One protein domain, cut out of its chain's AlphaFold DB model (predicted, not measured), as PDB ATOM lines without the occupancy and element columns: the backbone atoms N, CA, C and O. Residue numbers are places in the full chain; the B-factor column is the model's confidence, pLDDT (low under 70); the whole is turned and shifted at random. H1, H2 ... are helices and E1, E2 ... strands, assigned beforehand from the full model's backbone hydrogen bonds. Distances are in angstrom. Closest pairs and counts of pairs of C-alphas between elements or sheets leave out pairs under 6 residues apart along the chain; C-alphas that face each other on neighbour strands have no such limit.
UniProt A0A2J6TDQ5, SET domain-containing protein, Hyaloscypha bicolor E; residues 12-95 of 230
ATOM      1  N   ILE A  12     298.850 317.148 357.740       79.81
ATOM      2  CA  ILE A  12     298.897 317.364 359.184       79.81
ATOM      3  C   ILE A  12     299.718 318.619 359.511       79.81
ATOM      4  O   ILE A  12     299.252 319.473 360.260       79.81
ATOM      5  N   GLU A  13     300.858 318.821 358.844       78.69
ATOM      6  CA  GLU A  13     301.680 320.031 359.010       78.69
ATOM      7  C   GLU A  13     300.907 321.317 358.668       78.69
ATOM      8  O   GLU A  13     301.055 322.345 359.336       78.69
ATOM      9  N   LYS A  14     300.038 321.263 357.647       82.94
ATOM     10  CA  LYS A  14     299.182 322.399 357.275       82.94
ATOM     11  C   LYS A  14     298.158 322.686 358.360       82.94
ATOM     12  O   LYS A  14     297.937 323.846 358.671       82.94
ATOM     13  N   ILE A  15     297.552 321.655 358.939       86.62
ATOM     14  CA  ILE A  15     296.604 321.836 360.039       86.62
ATOM     15  C   ILE A  15     297.336 322.441 361.243       86.62
ATOM     16  O   ILE A  15     296.923 323.491 361.723       86.62
ATOM     17  N   TYR A  16     298.465 321.869 361.668       85.19
ATOM     18  CA  TYR A  16     299.188 322.338 362.854       85.19
ATOM     19  C   TYR A  16     299.678 323.779 362.759       85.19
ATOM     20  O   TYR A  16     299.582 324.524 363.728       85.19
ATOM     21  N   THR A  17     300.173 324.199 361.597       89.88
ATOM     22  CA  THR A  17     300.695 325.565 361.423       89.88
ATOM     23  C   THR A  17     299.606 326.624 361.234       89.88
ATOM     24  O   THR A  17     299.924 327.811 361.277       89.88
ATOM     25  N   ASN A  18     298.344 326.215 361.048       93.56
ATOM     26  CA  ASN A  18     297.197 327.095 360.776       93.56
ATOM     27  C   ASN A  18     296.053 326.926 361.793       93.56
ATOM     28  O   ASN A  18     294.931 327.370 361.547       93.56
ATOM     29  N   THR A  19     296.328 326.247 362.904       92.94
ATOM     30  CA  THR A  19     295.367 326.002 363.975       92.94
ATOM     31  C   THR A  19     295.532 327.021 365.097       92.94
ATOM     32  O   THR A  19     296.648 327.416 365.431       92.94
ATOM     33  N   PHE A  20     294.410 327.387 365.702       92.06
ATOM     34  CA  PHE A  20     294.290 328.188 366.911       92.06
ATOM     35  C   PHE A  20     293.891 327.263 368.066       92.06
ATOM     36  O   PHE A  20     292.980 326.447 367.907       92.06
ATOM     37  N   GLY A  21     294.620 327.338 369.179       89.06
ATOM     38  CA  GLY A  21     294.308 326.579 370.391       89.06
ATOM     39  C   GLY A  21     293.247 327.308 371.204       89.06
ATOM     40  O   GLY A  21     293.401 328.503 371.441       89.06
ATOM     41  N   GLU A  22     292.189 326.604 371.593       87.62
ATOM     42  CA  GLU A  22     291.079 327.146 372.382       87.62
ATOM     43  C   GLU A  22     290.574 326.089 373.376       87.62
ATOM     44  O   GLU A  22     290.446 324.914 373.023       87.62
ATOM     45  N   ASP A  23     290.239 326.498 374.600       82.31
ATOM     46  CA  ASP A  23     289.806 325.594 375.677       82.31
ATOM     47  C   ASP A  23     288.277 325.418 375.721       82.31
ATOM     48  O   ASP A  23     287.544 326.267 376.232       82.31
ATOM     49  N   PHE A  24     287.757 324.287 375.229       76.75
ATOM     50  CA  PHE A  24     286.328 323.959 375.343       76.75
ATOM     51  C   PHE A  24     286.077 323.276 376.693       76.75
ATOM     52  O   PHE A  24     286.155 322.051 376.823       76.75
ATOM     53  N   GLY A  25     285.734 324.070 377.707       76.00
ATOM     54  CA  GLY A  25     285.552 323.560 379.067       76.00
ATOM     55  C   GLY A  25     286.900 323.236 379.710       76.00
ATOM     56  O   GLY A  25     287.684 324.142 379.950       76.00
ATOM     57  N   GLU A  26     287.158 321.962 380.015       79.50
ATOM     58  CA  GLU A  26     288.443 321.504 380.584       79.50
ATOM     59  C   GLU A  26     289.388 320.905 379.525       79.50
ATOM     60  O   GLU A  26     290.458 320.402 379.863       79.50
ATOM     61  N   GLU A  27     288.992 320.928 378.249       85.62
ATOM     62  CA  GLU A  27     289.679 320.227 377.163       85.62
ATOM     63  C   GLU A  27     290.205 321.212 376.109       85.62
ATOM     64  O   GLU A  27     289.449 322.005 375.538       85.62
ATOM     65  N   GLU A  28     291.490 321.105 375.781       85.81
ATOM     66  CA  GLU A  28     292.129 321.902 374.729       85.81
ATOM     67  C   GLU A  28     291.696 321.396 373.345       85.81
ATOM     68  O   GLU A  28     291.771 320.203 373.035       85.81
ATOM     69  N   HIS A  29     291.252 322.309 372.485       88.06
ATOM     70  CA  HIS A  29     290.856 322.012 371.115       88.06
ATOM     71  C   HIS A  29     291.648 322.832 370.107       88.06
ATOM     72  O   HIS A  29     292.198 323.895 370.375       88.06
ATOM     73  N   SER A  30     291.663 322.306 368.888       88.81
ATOM     74  CA  SER A  30     292.310 322.889 367.724       88.81
ATOM     75  C   SER A  30     291.258 323.400 366.743       88.81
ATOM     76  O   SER A  30     290.479 322.613 366.201       88.81
ATOM     77  N   LEU A  31     291.246 324.708 366.488       91.31
ATOM     78  CA  LEU A  31     290.352 325.361 365.535       91.31
ATOM     79  C   LEU A  31     291.106 325.799 364.285       91.31
ATOM     80  O   LEU A  31     292.129 326.470 364.366       91.31
ATOM     81  N   VAL A  32     290.564 325.493 363.108       91.38
ATOM     82  CA  VAL A  32     291.082 326.026 361.843       91.38
ATOM     83  C   VAL A  32     290.166 327.144 361.371       91.38
ATOM     84  O   VAL A  32     289.020 326.897 360.998       91.38
ATOM     85  N   VAL A  33     290.697 328.368 361.351       93.88
ATOM     86  CA  VAL A  33     290.002 329.571 360.873       93.88
ATOM     87  C   VAL A  33     290.764 330.118 359.663       93.88
ATOM     88  O   VAL A  33     291.727 330.870 359.839       93.88
ATOM     89  N   PRO A  34     290.398 329.721 358.427       93.69
ATOM     90  CA  PRO A  34     291.187 330.017 357.230       93.69
ATOM     91  C   PRO A  34     291.469 331.506 357.013       93.69
ATOM     92  O   PRO A  34     292.551 331.860 356.554       93.69
ATOM     93  N   GLU A  35     290.523 332.385 357.338       95.00
ATOM     94  CA  GLU A  35     290.658 333.832 357.180       95.00
ATOM     95  C   GLU A  35     291.756 334.404 358.084       95.00
ATOM     96  O   GLU A  35     292.615 335.146 357.602       95.00
ATOM     97  N   THR A  36     291.762 334.030 359.366       95.50
ATOM     98  CA  THR A  36     292.770 334.475 360.342       95.50
ATOM     99  C   THR A  36     294.114 333.792 360.103       95.50
ATOM    100  O   THR A  36     295.151 334.442 360.204       95.50
ATOM    101  N   ALA A  37     294.123 332.520 359.692       95.75
ATOM    102  CA  ALA A  37     295.347 331.764 359.412       95.75
ATOM    103  C   ALA A  37     296.211 332.369 358.285       95.75
ATOM    104  O   ALA A  37     297.395 332.068 358.167       95.75
ATOM    105  N   ARG A  38     295.650 333.266 357.459       95.50
ATOM    106  CA  ARG A  38     296.411 334.017 356.444       95.50
ATOM    107  C   ARG A  38     297.259 335.151 357.021       95.50
ATOM    108  O   ARG A  38     298.092 335.688 356.293       95.50
ATOM    109  N   MET A  39     297.014 335.566 358.262       97.50
ATOM    110  CA  MET A  39     297.723 336.679 358.892       97.50
ATOM    111  C   MET A  39     299.097 336.213 359.364       97.50
ATOM    112  O   MET A  39     299.207 335.265 360.141       97.50
ATOM    113  N   ASN A  40     300.150 336.889 358.905       97.81
ATOM    114  CA  ASN A  40     301.519 336.561 359.286       97.81
ATOM    115  C   ASN A  40     301.833 336.963 360.732       97.81
ATOM    116  O   ASN A  40     301.176 337.817 361.334       97.81
ATOM    117  N   HIS A  41     302.893 336.362 361.272       97.62
ATOM    118  CA  HIS A  41     303.413 336.694 362.591       97.62
ATOM    119  C   HIS A  41     304.153 338.039 362.616       97.62
ATOM    120  O   HIS A  41     305.121 338.238 361.879       97.62
ATOM    121  N   ASP A  42     303.822 338.884 363.590       97.56
ATOM    122  CA  ASP A  42     304.732 339.896 364.130       97.56
ATOM    123  C   ASP A  42     304.817 339.740 365.658       97.56
ATOM    124  O   ASP A  42     303.838 339.418 366.328       97.56
ATOM    125  N   CYS A  43     305.999 339.978 366.238       97.25
ATOM    126  CA  CYS A  43     306.169 339.968 367.694       97.25
ATOM    127  C   CYS A  43     305.452 341.144 368.378       97.25
ATOM    128  O   CYS A  43     305.264 341.105 369.595       97.25
ATOM    129  N   ARG A  44     305.137 342.210 367.630       96.00
ATOM    130  CA  ARG A  44     304.360 343.388 368.045       96.00
ATOM    131  C   ARG A  44     303.241 343.617 367.018       96.00
ATOM    132  O   ARG A  44     303.349 344.526 366.190       96.00
ATOM    133  N   PRO A  45     302.215 342.748 367.032       96.31
ATOM    134  CA  PRO A  45     301.196 342.703 365.991       96.31
ATOM    135  C   PRO A  45     300.309 343.949 365.983       96.31
ATOM    136  O   PRO A  45     300.297 344.737 366.935       96.31
ATOM    137  N   ASN A  46     299.564 344.123 364.895       96.25
ATOM    138  CA  ASN A  46     298.588 345.207 364.741       96.25
ATOM    139  C   ASN A  46     297.131 344.732 364.729       96.25
ATOM    140  O   ASN A  46     296.226 345.568 364.729       96.25
ATOM    141  N   ALA A  47     296.917 343.419 364.787       95.94
ATOM    142  CA  ALA A  47     295.638 342.793 365.045       95.94
ATOM    143  C   ALA A  47     295.734 341.806 366.217       95.94
ATOM    144  O   ALA A  47     296.817 341.345 366.589       95.94
ATOM    145  N   MET A  48     294.582 341.518 366.804       93.88
ATOM    146  CA  MET A  48     294.378 340.503 367.830       93.88
ATOM    147  C   MET A  48     293.058 339.791 367.558       93.88
ATOM    148  O   MET A  48     292.200 340.327 366.848       93.88
ATOM    149  N   TYR A  49     292.911 338.592 368.100       94.12
ATOM    150  CA  TYR A  49     291.692 337.822 367.994       94.12
ATOM    151  C   TYR A  49     291.276 337.226 369.333       94.12
ATOM    152  O   TYR A  49     292.115 337.039 370.207       94.12
ATOM    153  N   TYR A  50     289.992 336.897 369.435       93.06
ATOM    154  CA  TYR A  50     289.447 336.025 370.469       93.06
ATOM    155  C   TYR A  50     288.349 335.149 369.873       93.06
ATOM    156  O   TYR A  50     287.751 335.483 368.837       93.06
ATOM    157  N   PHE A  51     288.063 334.038 370.539       92.00
ATOM    158  CA  PHE A  51     286.974 333.146 370.183       92.00
ATOM    159  C   PHE A  51     285.796 333.314 371.150       92.00
ATOM    160  O   PHE A  51     285.940 333.182 372.362       92.00
ATOM    161  N   ASP A  52     284.610 333.622 370.620       90.88
ATOM    162  CA  ASP A  52     283.383 333.686 371.416       90.88
ATOM    163  C   ASP A  52     282.719 332.311 371.486       90.88
ATOM    164  O   ASP A  52     282.111 331.830 370.526       90.88
ATOM    165  N   TRP A  53     282.781 331.724 372.675       86.62
ATOM    166  CA  TRP A  53     282.216 330.424 373.020       86.62
ATOM    167  C   TRP A  53     280.706 330.308 372.816       86.62
ATOM    168  O   TRP A  53     280.206 329.230 372.493       86.62
ATOM    169  N   ASN A  54     279.964 331.403 372.984       86.94
ATOM    170  CA  ASN A  54     278.506 331.385 372.891       86.94
ATOM    171  C   ASN A  54     278.027 331.419 371.440       86.94
ATOM    172  O   ASN A  54     276.999 330.823 371.109       86.94
ATOM    173  N   THR A  55     278.751 332.135 370.577       90.75
ATOM    174  CA  THR A  55     278.365 332.326 369.171       90.75
ATOM    175  C   THR A  55     279.189 331.490 368.193       90.75
ATOM    176  O   THR A  55     278.806 331.384 367.026       90.75
ATOM    177  N   LEU A  56     280.272 330.862 368.663       90.25
ATOM    178  CA  LEU A  56     281.271 330.141 367.868       90.25
ATOM    179  C   LEU A  56     281.903 331.018 366.777       90.25
ATOM    180  O   LEU A  56     282.235 330.546 365.686       90.25
ATOM    181  N   VAL A  57     282.042 332.312 367.063       92.06
ATOM    182  CA  VAL A  57     282.629 333.295 366.153       92.06
ATOM    183  C   VAL A  57     284.056 333.596 366.586       92.06
ATOM    184  O   VAL A  57     284.314 333.958 367.730       92.06
ATOM    185  N   HIS A  58     284.981 333.497 365.634       93.88
ATOM    186  CA  HIS A  58     286.345 333.976 365.793       93.88
ATOM    187  C   HIS A  58     286.411 335.450 365.381       93.88
ATOM    188  O   HIS A  58     286.334 335.784 364.193       93.88
ATOM    189  N   TYR A  59     286.555 336.340 366.354       95.00
ATOM    190  CA  TYR A  59     286.657 337.773 366.112       95.00
ATOM    191  C   TYR A  59     288.106 338.160 365.876       95.00
ATOM    192  O   TYR A  59     288.970 337.783 366.652       95.00
ATOM    193  N   THR A  60     288.366 338.968 364.850       95.50
ATOM    194  CA  THR A  60     289.694 339.543 364.617       95.50
ATOM    195  C   THR A  60     289.575 341.050 364.474       95.50
ATOM    196  O   THR A  60     288.849 341.556 363.615       95.50
ATOM    197  N   HIS A  61     290.307 341.773 365.308       95.44
ATOM    198  CA  HIS A  61     290.216 343.217 365.443       95.44
ATOM    199  C   HIS A  61     291.588 343.868 365.314       95.44
ATOM    200  O   HIS A  61     292.613 343.284 365.654       95.44
ATOM    201  N   ALA A  62     291.607 345.122 364.871       95.62
ATOM    202  CA  ALA A  62     292.816 345.927 364.926       95.62
ATOM    203  C   ALA A  62     293.135 346.290 366.389       95.62
ATOM    204  O   ALA A  62     292.298 346.870 367.076       95.62
ATOM    205  N   SER A  63     294.352 345.999 366.849       93.44
ATOM    206  CA  SER A  63     294.837 346.360 368.196       93.44
ATOM    207  C   SER A  63     295.459 347.759 368.246       93.44
ATOM    208  O   SER A  63     295.738 348.310 369.308       93.44
ATOM    209  N   ARG A  64     295.686 348.360 367.076       93.94
ATOM    210  CA  ARG A  64     296.090 349.754 366.902       93.94
ATOM    211  C   ARG A  64     295.652 350.248 365.530       93.94
ATOM    212  O   ARG A  64     295.181 349.486 364.695       93.94
ATOM    213  N   ARG A  65     295.880 351.531 365.253       95.62
ATOM    214  CA  ARG A  65     295.719 352.066 363.897       95.62
ATOM    215  C   ARG A  65     296.598 351.292 362.900       95.62
ATOM    216  O   ARG A  65     297.798 351.137 363.141       95.62
ATOM    217  N   ILE A  66     295.990 350.876 361.788       97.31
ATOM    218  CA  ILE A  66     296.630 350.221 360.640       97.31
ATOM    219  C   ILE A  66     296.544 351.181 359.451       97.31
ATOM    220  O   ILE A  66     295.459 351.675 359.130       97.31
ATOM    221  N   TYR A  67     297.678 351.499 358.832       97.56
ATOM    222  CA  TYR A  67     297.719 352.413 357.687       97.56
ATOM    223  C   TYR A  67     297.546 351.668 356.357       97.56
ATOM    224  O   TYR A  67     297.812 350.474 356.249       97.56
ATOM    225  N   ALA A  68     297.107 352.373 355.311       98.00
ATOM    226  CA  ALA A  68     296.969 351.778 353.982       98.00
ATOM    227  C   ALA A  68     298.317 351.226 353.480       98.00
ATOM    228  O   ALA A  68     299.323 351.935 353.490       98.00
ATOM    229  N   GLY A  69     298.317 349.969 353.029       97.62
ATOM    230  CA  GLY A  69     299.521 349.256 352.591       97.62
ATOM    231  C   GLY A  69     300.304 348.569 353.716       97.62
ATOM    232  O   GLY A  69     301.261 347.859 353.424       97.62
ATOM    233  N   GLU A  70     299.904 348.746 354.976       97.75
ATOM    234  CA  GLU A  70     300.442 347.978 356.094       97.75
ATOM    235  C   GLU A  70     299.834 346.568 356.109       97.75
ATOM    236  O   GLU A  70     298.624 346.396 355.962       97.75
ATOM    237  N   GLU A  71     300.677 345.550 356.278       97.75
ATOM    238  CA  GLU A  71     300.230 344.167 356.435       97.75
ATOM    239  C   GLU A  71     299.516 343.975 357.780       97.75
ATOM    240  O   GLU A  71     299.960 344.499 358.802       97.75
ATOM    241  N   ILE A  72     298.424 343.209 357.790       97.81
ATOM    242  CA  ILE A  72     297.725 342.824 359.021       97.81
ATOM    243  C   ILE A  72     298.432 341.606 359.614       97.81
ATOM    244  O   ILE A  72     298.534 340.568 358.957       97.81
ATOM    245  N   THR A  73     298.906 341.735 360.850       97.75
ATOM    246  CA  THR A  73     299.685 340.703 361.539       97.75
ATOM    247  C   THR A  73     299.113 340.395 362.914       97.75
ATOM    248  O   THR A  73     298.588 341.276 363.598       97.75
ATOM    249  N   ILE A  74     299.269 339.138 363.326       96.81
ATOM    250  CA  ILE A  74     298.945 338.626 364.665       96.81
ATOM    251  C   ILE A  74     300.220 338.082 365.323       96.81
ATOM    252  O   ILE A  74     301.266 337.973 364.680       96.81
ATOM    253  N   THR A  75     300.178 337.747 366.613       95.38
ATOM    254  CA  THR A  75     301.277 337.007 367.252       95.38
ATOM    255  C   THR A  75     300.901 335.537 367.372       95.38
ATOM    256  O   THR A  75     299.782 335.224 367.745       95.38
ATOM    257  N   TYR A  76     301.822 334.629 367.045       95.62
ATOM    258  CA  TYR A  76     301.594 333.180 367.159       95.62
ATOM    259  C   TYR A  76     302.066 332.619 368.503       95.62
ATOM    260  O   TYR A  76     301.964 331.432 368.785       95.62
ATOM    261  N   ILE A  77     302.702 333.474 369.292       95.12
ATOM    262  CA  ILE A  77     303.385 333.138 370.528       95.12
ATOM    263  C   ILE A  77     303.105 334.231 371.545       95.12
ATOM    264  O   ILE A  77     302.768 335.363 371.183       95.12
ATOM    265  N   ASP A  78     303.366 333.921 372.806       94.06
ATOM    266  CA  ASP A  78     303.428 334.923 373.856       94.06
ATOM    267  C   ASP A  78     304.523 335.982 373.542       94.06
ATOM    268  O   ASP A  78     305.712 335.653 373.391       94.06
ATOM    269  N   PRO A  79     304.149 337.273 373.409       94.50
ATOM    270  CA  PRO A  79     305.075 338.346 373.072       94.50
ATOM    271  C   PRO A  79     305.954 338.802 374.254       94.50
ATOM    272  O   PRO A  79     306.940 339.517 374.004       94.50
ATOM    273  N   LEU A  80     305.647 338.394 375.495       96.50
ATOM    274  CA  LEU A  80     306.355 338.715 376.747       96.50
ATOM    275  C   LEU A  80     307.534 337.767 377.031       96.50
ATOM    276  O   LEU A  80     307.864 337.438 378.171       96.50
ATOM    277  N   GLN A  81     308.262 337.401 375.979       97.44
ATOM    278  CA  GLN A  81     309.481 336.596 376.063       97.44
ATOM    279  C   GLN A  81     310.663 337.320 375.428       97.44
ATOM    280  O   GLN A  81     310.476 338.203 374.597       97.44
ATOM    281  N   THR A  82     311.895 336.934 375.766       98.25
ATOM    282  CA  THR A  82     313.094 337.503 375.126       98.25
ATOM    283  C   THR A  82     313.162 337.148 373.642       98.25
ATOM    284  O   THR A  82     312.629 336.121 373.211       98.25
ATOM    285  N   ARG A  83     313.880 337.943 372.836       98.00
ATOM    286  CA  ARG A  83     314.054 337.678 371.393       98.00
ATOM    287  C   ARG A  83     314.549 336.260 371.118       98.00
ATOM    288  O   ARG A  83     314.090 335.636 370.164       98.00
ATOM    289  N   LEU A  84     315.485 335.763 371.931       97.94
ATOM    290  CA  LEU A  84     316.022 334.410 371.784       97.94
ATOM    291  C   LEU A  84     314.912 333.357 371.901       97.94
ATOM    292  O   LEU A  84     314.810 332.494 371.033       97.94
ATOM    293  N   ARG A  85     314.064 333.463 372.932       98.31
ATOM    294  CA  ARG A  85     312.945 332.537 373.156       98.31
ATOM    295  C   ARG A  85     311.891 332.645 372.059       98.31
ATOM    296  O   ARG A  85     311.529 331.624 371.486       98.31
ATOM    297  N   ARG A  86     311.501 333.869 371.684       98.06
ATOM    298  CA  ARG A  86     310.536 334.103 370.597       98.06
ATOM    299  C   ARG A  86     310.999 333.488 369.276       98.06
ATOM    300  O   ARG A  86     310.246 332.769 368.630       98.06
ATOM    301  N   ARG A  87     312.258 333.717 368.880       97.69
ATOM    302  CA  ARG A  87     312.815 333.135 367.645       97.69
ATOM    303  C   ARG A  87     312.920 331.617 367.711       97.69
ATOM    304  O   ARG A  87     312.649 330.974 366.706       97.69
ATOM    305  N   ALA A  88     313.312 331.063 368.859       97.81
ATOM    306  CA  ALA A  88     313.375 329.616 369.039       97.81
ATOM    307  C   ALA A  88     311.986 328.977 368.880       97.81
ATOM    308  O   ALA A  88     311.865 328.031 368.108       97.81
ATOM    309  N   ALA A  89     310.956 329.541 369.520       96.44
ATOM    310  CA  ALA A  89     309.574 329.067 369.422       96.44
ATOM    311  C   ALA A  89     309.024 329.160 367.990       96.44
ATOM    312  O   ALA A  89     308.482 328.188 367.465       96.44
ATOM    313  N   ILE A  90     309.227 330.300 367.318       97.19
ATOM    314  CA  ILE A  90     308.800 330.472 365.924       97.19
ATOM    315  C   ILE A  90     309.508 329.472 365.003       97.19
ATOM    316  O   ILE A  90     308.863 328.817 364.184       97.19
ATOM    317  N   LYS A  91     310.825 329.305 365.165       95.94
ATOM    318  CA  LYS A  91     311.605 328.387 364.335       95.94
ATOM    319  C   LYS A  91     311.193 326.937 364.548       95.94
ATOM    320  O   LYS A  91     311.089 326.203 363.571       95.94
ATOM    321  N   SER A  92     310.962 326.526 365.796       93.31
ATOM    322  CA  SER A  92     310.552 325.155 366.095       93.31
ATOM    323  C   SER A  92     309.158 324.856 365.563       93.31
ATOM    324  O   SER A  92     308.965 323.813 364.952       93.31
ATOM    325  N   SER A  93     308.200 325.761 365.763       90.69
ATOM    326  CA  SER A  93     306.782 325.475 365.518       90.69
ATOM    327  C   SER A  93     306.305 325.837 364.109       90.69
ATOM    328  O   SER A  93     305.403 325.175 363.617       90.69
ATOM    329  N   TRP A  94     306.929 326.816 363.433       93.69
ATOM    330  CA  TRP A  94     306.563 327.255 362.071       93.69
ATOM    331  C   TRP A  94     307.721 327.219 361.058       93.69
ATOM    332  O   TRP A  94     307.531 327.541 359.889       93.69
ATOM    333  N   GLY A  95     308.942 326.861 361.469       93.31
ATOM    334  CA  GLY A  95     310.063 326.624 360.546       93.31
ATOM    335  C   GLY A  95     310.769 327.873 359.993       93.31
ATOM    336  O   GLY A  95     311.833 327.752 359.374       93.31
TER     337      GLY A  95
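What this domain is: This is residues 12 to 95 of the 230 residues of the protein "SET domain-containing protein" of Hyaloscypha bicolor E (UniProt A0A2J6TDQ5). Two strand hairpins, E1 with E2 and E3 with E4, make one side of the domain, and the longest helix, H3, lies off on the other side, beyond a winding stretch with no named element, residues 63 to 82, which passes through the middle. A short pairing of residues 40 to 41 with residues 73 to 74, parallel, ties the two unnamed stretches together there, while the short helix H1 lies near the last residues of H3 and H2 follows E2. The 84 printed residues hold three named helices and four named strands in the order H1 E1 E2 H2 E3 E4 H3; each sheet has two antiparallel strands, and the class is mixed, helices and strands. The whole is compact, with a radius of gyration of the C-alphas of 13.7 A and spans of 33 by 31 by 24 A.

Where its parts are: E3, residues 47 to 52, is 16.5 A long from C-alpha 47 at (295.638, 342.793, 365.045), and E4, residues 57 to 62, is 16.3 A long. E1, residues 19 to 24, measures 14.7 A and E2, residues 27 to 32, 16.4 A. H1, residues 12 to 17, begins at C-alpha 12, (298.897, 317.364, 359.184), and measures 8.7 A. H2, residues 34 to 37, measures 5.0 A. H3, residues 83 to 94, measures 15.9 A and ends at C-alpha 94, (306.563, 327.255, 362.071).

How they stand to each other: E3 and E4 form an antiparallel hairpin at 158 degrees, with N 48 and O 61 within hydrogen-bond range at 2.9 A. E1 and E2 form another at 145 degrees, with N 22 and O 29 within range at 3.0 A. The closest C-alphas of E1 and E3, those of Glu 22 and Phe 51, are 7.6 A apart. The closest of H2 and E4, those of Thr 36 and Thr 60, are 7.3 A apart. H1 and H3 are close but not clearly touching, at a shallow tilt of 27 degrees, opposite ways; their closest C-alphas, those of Thr 17 and Trp 94, are 6.1 A apart. H3 is apart from E1, E2, E3 and H2. In H1 and H3 every O i to N i+4 pair is within hydrogen-bond range; H2 is too short for such a pair.

The domain as a whole: The C-alphas farthest apart, those of Glu 26 and Ala 68, are 41.2 A from each other. The printed part has no cut. The link from E4 to H3, 20 residues, is long. The mean pLDDT of the printed part is 93.0, and no printed residue is under 70.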